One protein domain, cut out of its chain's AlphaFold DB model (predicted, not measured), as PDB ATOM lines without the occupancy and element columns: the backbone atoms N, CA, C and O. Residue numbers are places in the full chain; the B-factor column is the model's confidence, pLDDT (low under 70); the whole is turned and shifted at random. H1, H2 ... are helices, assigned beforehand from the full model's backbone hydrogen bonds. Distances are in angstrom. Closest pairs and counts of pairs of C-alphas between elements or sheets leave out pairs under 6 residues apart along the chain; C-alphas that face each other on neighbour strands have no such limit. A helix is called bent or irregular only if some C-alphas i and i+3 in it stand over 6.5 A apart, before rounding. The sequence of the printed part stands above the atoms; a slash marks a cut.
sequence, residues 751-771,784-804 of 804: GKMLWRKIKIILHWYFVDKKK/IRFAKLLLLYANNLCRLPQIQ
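AT A GLANCE: This is residues 751 to 771 and 784 to 804 of the 804 residues of an uncharacterized protein of Paramecium tetraurelia (UniProt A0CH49). One long helix, H1, kinked toward its end, has a shorter helix, H2, set crosswise over its middle; after H2, residues 796 to 804 form a tail without a named element that folds back toward H1's side. The printed part has 42 residues with two named helices, H1 then H2, and no named strand; the class is all helix. It is compact, with a radius of gyration of the C-alphas of 10.1 A and spans of 31 by 21 by 17 A.

HOW THE PARTS SIT: H1, residues 751 to 771, has a kink of 36 degrees near residue 764. With residues 759 to 766 alone it touches H2, residues 786 to 795; the closest C-alphas, those of Leu 762 and Leu 789, are 6.1 A apart. Their lines are only just about perpendicular, at 71 degrees. In H2 every O i to N i+4 pair is within hydrogen-bond range; in H1, 14 of 17 are.

IN THESE COORDINATES: H1 measures 29.9 A from C-alpha 751 at (52.789, 20.566, -23.830) to C-alpha 771. It is only just irregular: C-alphas 766 and 769 are 6.8 A apart. H2 measures 14.2 A and ends with C-alpha 795 at (30.527, 10.603, -20.606).

THE WHOLE: The C-alphas farthest apart, of Gly 751 and Gln 804, the chain's last residue, are 31.4 A apart. The link from H1 to H2 runs across the cut: residues 772 to 783 are not printed, and C-alphas 771 and 784 are 13.9 A apart. Mean pLDDT of the printed part is 88.7; residues 803 to 804 are under 70.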
ATOM      1  N   GLY A 751      53.786  20.999 -24.817       88.38
ATOM      2  CA  GLY A 751      52.789  20.566 -23.830       88.38
ATOM      3  C   GLY A 751      51.560  21.483 -23.764       88.38
ATOM      4  O   GLY A 751      50.427  21.001 -23.788       88.38
ATOM      5  N   LYS A 752      51.756  22.812 -23.744       92.50
ATOM      6  CA  LYS A 752      50.643  23.783 -23.765       92.50
ATOM      7  C   LYS A 752      49.836  23.685 -25.064       92.50
ATOM      8  O   LYS A 752      48.618  23.848 -25.032       92.50
ATOM      9  N   MET A 753      50.498  23.403 -26.186       94.75
ATOM     10  CA  MET A 753      49.865  23.202 -27.490       94.75
ATOM     11  C   MET A 753      48.947  21.987 -27.470       94.75
ATOM     12  O   MET A 753      47.786  22.128 -27.842       94.75
ATOM     13  N   LEU A 754      49.406  20.838 -26.968       93.25
ATOM     14  CA  LEU A 754      48.593  19.619 -26.897       93.25
ATOM     15  C   LEU A 754      47.341  19.808 -26.028       93.25
ATOM     16  O   LEU A 754      46.237  19.474 -26.455       93.25
ATOM     17  N   TRP A 755      47.477  20.436 -24.856       91.75
ATOM     18  CA  TRP A 755      46.323  20.767 -24.012       91.75
ATOM     19  C   TRP A 755      45.346  21.717 -24.707       91.75
ATOM     20  O   TRP A 755      44.130  21.506 -24.686       91.75
ATOM     21  N   ARG A 756      45.869  22.745 -25.379       94.44
ATOM     22  CA  ARG A 756      45.057  23.684 -26.160       94.44
ATOM     23  C   ARG A 756      44.384  22.995 -27.349       94.44
ATOM     24  O   ARG A 756      43.230  23.299 -27.629       94.44
ATOM     25  N   LYS A 757      45.059  22.049 -28.009       95.56
ATOM     26  CA  LYS A 757      44.531  21.226 -29.107       95.56
ATOM     27  C   LYS A 757      43.326  20.426 -28.636       95.56
ATOM     28  O   LYS A 757      42.277  20.522 -29.261       95.56
ATOM     29  N   ILE A 758      43.443  19.738 -27.500       94.88
ATOM     30  CA  ILE A 758      42.329  19.003 -26.888       94.88
ATOM     31  C   ILE A 758      41.174  19.956 -26.564       94.88
ATOM     32  O   ILE A 758      40.050  19.703 -26.987       94.88
ATOM     33  N   LYS A 759      41.435  21.089 -25.891       94.75
ATOM     34  CA  LYS A 759      40.394  22.091 -25.589       94.75
ATOM     35  C   LYS A 759      39.652  22.545 -26.848       94.75
ATOM     36  O   LYS A 759      38.427  22.594 -26.836       94.75
ATOM     37  N   ILE A 760      40.385  22.862 -27.911       95.69
ATOM     38  CA  ILE A 760      39.821  23.325 -29.182       95.69
ATOM     39  C   ILE A 760      38.988  22.226 -29.856       95.69
ATOM     40  O   ILE A 760      37.873  22.508 -30.282       95.69
ATOM     41  N   ILE A 761      39.495  20.990 -29.925       94.94
ATOM     42  CA  ILE A 761      38.772  19.849 -30.509       94.94
ATOM     43  C   ILE A 761      37.466  19.619 -29.748       94.94
ATOM     44  O   ILE A 761      36.395  19.585 -30.348       94.94
ATOM     45  N   LEU A 762      37.523  19.521 -28.419       94.75
ATOM     46  CA  LEU A 762      36.320  19.286 -27.625       94.75
ATOM     47  C   LEU A 762      35.318  20.436 -27.766       94.75
ATOM     48  O   LEU A 762      34.126  20.193 -27.928       94.75
ATOM     49  N   HIS A 763      35.785  21.684 -27.757       94.56
ATOM     50  CA  HIS A 763      34.900  22.827 -27.958       94.56
ATOM     51  C   HIS A 763      34.208  22.767 -29.326       94.56
ATOM     52  O   HIS A 763      32.993  22.931 -29.417       94.56
ATOM     53  N   TRP A 764      34.958  22.459 -30.382       93.00
ATOM     54  CA  TRP A 764      34.412  22.359 -31.729       93.00
ATOM     55  C   TRP A 764      33.301  21.310 -31.841       93.00
ATOM     56  O   TRP A 764      32.208  21.603 -32.327       93.00
ATOM     57  N   TYR A 765      33.564  20.099 -31.346       92.69
ATOM     58  CA  TYR A 765      32.630  18.981 -31.461       92.69
ATOM     59  C   TYR A 765      31.418  19.106 -30.528       92.69
ATOM     60  O   TYR A 765      30.310  18.748 -30.920       92.69
ATOM     61  N   PHE A 766      31.596  19.614 -29.305       90.38
ATOM     62  CA  PHE A 766      30.511  19.676 -28.319       90.38
ATOM     63  C   PHE A 766      29.735  21.001 -28.321       90.38
ATOM     64  O   PHE A 766      28.592  21.020 -27.855       90.38
ATOM     65  N   VAL A 767      30.324  22.090 -28.826       89.81
ATOM     66  CA  VAL A 767      29.746  23.445 -28.758       89.81
ATOM     67  C   VAL A 767      29.456  24.008 -30.141       89.81
ATOM     68  O   VAL A 767      28.309  24.347 -30.428       89.81
ATOM     69  N   ASP A 768      30.466  24.113 -31.005       84.81
ATOM     70  CA  ASP A 768      30.328  24.897 -32.237       84.81
ATOM     71  C   ASP A 768      29.484  24.184 -33.297       84.81
ATOM     72  O   ASP A 768      28.575  24.797 -33.856       84.81
ATOM     73  N   LYS A 769      29.655  22.870 -33.482       78.38
ATOM     74  CA  LYS A 769      28.842  22.079 -34.428       78.38
ATOM     75  C   LYS A 769      27.344  22.054 -34.106       78.38
ATOM     76  O   LYS A 769      26.523  21.920 -35.009       78.38
ATOM     77  N   LYS A 770      26.952  22.225 -32.837       73.94
ATOM     78  CA  LYS A 770      25.528  22.320 -32.465       73.94
ATOM     79  C   LYS A 770      24.872  23.605 -32.981       73.94
ATOM     80  O   LYS A 770      23.660  23.615 -33.169       73.94
ATOM     81  N   LYS A 771      25.653  24.661 -33.238       70.31
ATOM     82  CA  LYS A 771      25.147  25.937 -33.772       70.31
ATOM     83  C   LYS A 771      24.780  25.842 -35.252       70.31
ATOM     84  O   LYS A 771      23.867  26.531 -35.680       70.31
ATOM     85  N   ILE A 784      31.639  27.571 -22.128       90.81
ATOM     86  CA  ILE A 784      31.683  26.247 -21.510       90.81
ATOM     87  C   ILE A 784      33.108  26.009 -21.012       90.81
ATOM     88  O   ILE A 784      34.055  25.905 -21.792       90.81
ATOM     89  N   ARG A 785      33.262  25.906 -19.687       93.62
ATOM     90  CA  ARG A 785      34.554  25.635 -19.042       93.62
ATOM     91  C   ARG A 785      35.162  24.329 -19.566       93.62
ATOM     92  O   ARG A 785      34.458  23.338 -19.752       93.62
ATOM     93  N   PHE A 786      36.488  24.293 -19.715       92.75
ATOM     94  CA  PHE A 786      37.211  23.128 -20.245       92.75
ATOM     95  C   PHE A 786      36.958  21.834 -19.449       92.75
ATOM     96  O   PHE A 786      36.760  20.785 -20.052       92.75
ATOM     97  N   ALA A 787      36.853  21.910 -18.118       91.38
ATOM     98  CA  ALA A 787      36.508  20.759 -17.277       91.38
ATOM     99  C   ALA A 787      35.150  20.131 -17.648       91.38
ATOM    100  O   ALA A 787      35.012  18.913 -17.679       91.38
ATOM    101  N   LYS A 788      34.157  20.956 -18.014       93.94
ATOM    102  CA  LYS A 788      32.848  20.472 -18.469       93.94
ATOM    103  C   LYS A 788      32.945  19.790 -19.836       93.94
ATOM    104  O   LYS A 788      32.263  18.800 -20.058       93.94
ATOM    105  N   LEU A 789      33.806  20.279 -20.731       93.31
ATOM    106  CA  LEU A 789      34.074  19.617 -22.014       93.31
ATOM    107  C   LEU A 789      34.741  18.246 -21.825       93.31
ATOM    108  O   LEU A 789      34.366  17.298 -22.506       93.31
ATOM    109  N   LEU A 790      35.685  18.128 -20.885       90.75
ATOM    110  CA  LEU A 790      36.301  16.843 -20.536       90.75
ATOM    111  C   LEU A 790      35.276  15.864 -19.955       90.75
ATOM    112  O   LEU A 790      35.276  14.702 -20.344       90.75
ATOM    113  N   LEU A 791      34.370  16.337 -19.094       91.62
ATOM    114  CA  LEU A 791      33.284  15.514 -18.560       91.62
ATOM    115  C   LEU A 791      32.343  15.031 -19.673       91.62
ATOM    116  O   LEU A 791      31.995  13.859 -19.710       91.62
ATOM    117  N   LEU A 792      31.975  15.902 -20.620       92.31
ATOM    118  CA  LEU A 792      31.163  15.512 -21.780       92.31
ATOM    119  C   LEU A 792      31.868  14.465 -22.655       92.31
ATOM    120  O   LEU A 792      31.224  13.534 -23.127       92.31
ATOM    121  N   TYR A 793      33.181  14.597 -22.848       93.12
ATOM    122  CA  TYR A 793      33.982  13.617 -23.581       93.12
ATOM    123  C   TYR A 793      34.076  12.271 -22.854       93.12
ATOM    124  O   TYR A 793      33.891  11.226 -23.477       93.12
ATOM    125  N   ALA A 794      34.314  12.293 -21.541       90.50
ATOM    126  CA  ALA A 794      34.348  11.097 -20.705       90.50
ATOM    127  C   ALA A 794      32.989  10.379 -20.699       90.50
ATOM    128  O   ALA A 794      32.934   9.173 -20.923       90.50
ATOM    129  N   ASN A 795      31.893  11.131 -20.553       92.19
ATOM    130  CA  ASN A 795      30.527  10.603 -20.606       92.19
ATOM    131  C   ASN A 795      30.179  10.017 -21.982       92.19
ATOM    132  O   ASN A 795      29.337   9.130 -22.070       92.19
ATOM    133  N   ASN A 796      30.841  10.469 -23.049       91.88
ATOM    134  CA  ASN A 796      30.725   9.891 -24.386       91.88
ATOM    135  C   ASN A 796      31.747   8.762 -24.633       91.88
ATOM    136  O   ASN A 796      32.230   8.595 -25.753       91.88
ATOM    137  N   LEU A 797      32.131   8.023 -23.582       88.19
ATOM    138  CA  LEU A 797      33.074   6.894 -23.618       88.19
ATOM    139  C   LEU A 797      34.421   7.232 -24.275       88.19
ATOM    140  O   LEU A 797      34.995   6.417 -24.997       88.19
ATOM    141  N   CYS A 798      34.915   8.455 -24.059       84.94
ATOM    142  CA  CYS A 798      36.130   8.963 -24.700       84.94
ATOM    143  C   CYS A 798      36.083   8.887 -26.238       84.94
ATOM    144  O   CYS A 798      37.102   8.669 -26.893       84.94
ATOM    145  N   ARG A 799      34.898   9.065 -26.830       86.88
ATOM    146  CA  ARG A 799      34.707   9.190 -28.277       86.88
ATOM    147  C   ARG A 799      34.267  10.606 -28.613       86.88
ATOM    148  O   ARG A 799      33.489  11.233 -27.891       86.88
ATOM    149  N   LEU A 800      34.762  11.131 -29.729       88.00
ATOM    150  CA  LEU A 800      34.205  12.358 -30.290       88.00
ATOM    151  C   LEU A 800      32.827  12.040 -30.896       88.00
ATOM    152  O   LEU A 800      32.665  10.964 -31.473       88.00
ATOM    153  N   PRO A 801      31.836  12.940 -30.773       84.25
ATOM    154  CA  PRO A 801      30.562  12.802 -31.466       84.25
ATOM    155  C   PRO A 801      30.796  12.544 -32.958       84.25
ATOM    156  O   PRO A 801      31.542  13.290 -33.599       84.25
ATOM    157  N   GLN A 802      30.173  11.497 -33.505       80.94
ATOM    158  CA  GLN A 802      30.220  11.264 -34.945       80.94
ATOM    159  C   GLN A 802      29.513  12.420 -35.649       80.94
ATOM    160  O   GLN A 802      28.387  12.791 -35.314       80.94
ATOM    161  N   ILE A 803      30.216  13.027 -36.598       67.62
ATOM    162  CA  ILE A 803      29.644  14.053 -37.455       67.62
ATOM    163  C   ILE A 803      28.898  13.297 -38.552       67.62
ATOM    164  O   ILE A 803      29.533  12.808 -39.480       67.62
ATOM    165  N   GLN A 804      27.581  13.174 -38.389       51.94
ATOM    166  CA  GLN A 804      26.666  12.924 -39.501       51.94
ATOM    167  C   GLN A 804      26.499  14.194 -40.321       51.94
ATOM    168  O   GLN A 804      26.204  15.250 -39.684       51.94
TER     169      GLN A 804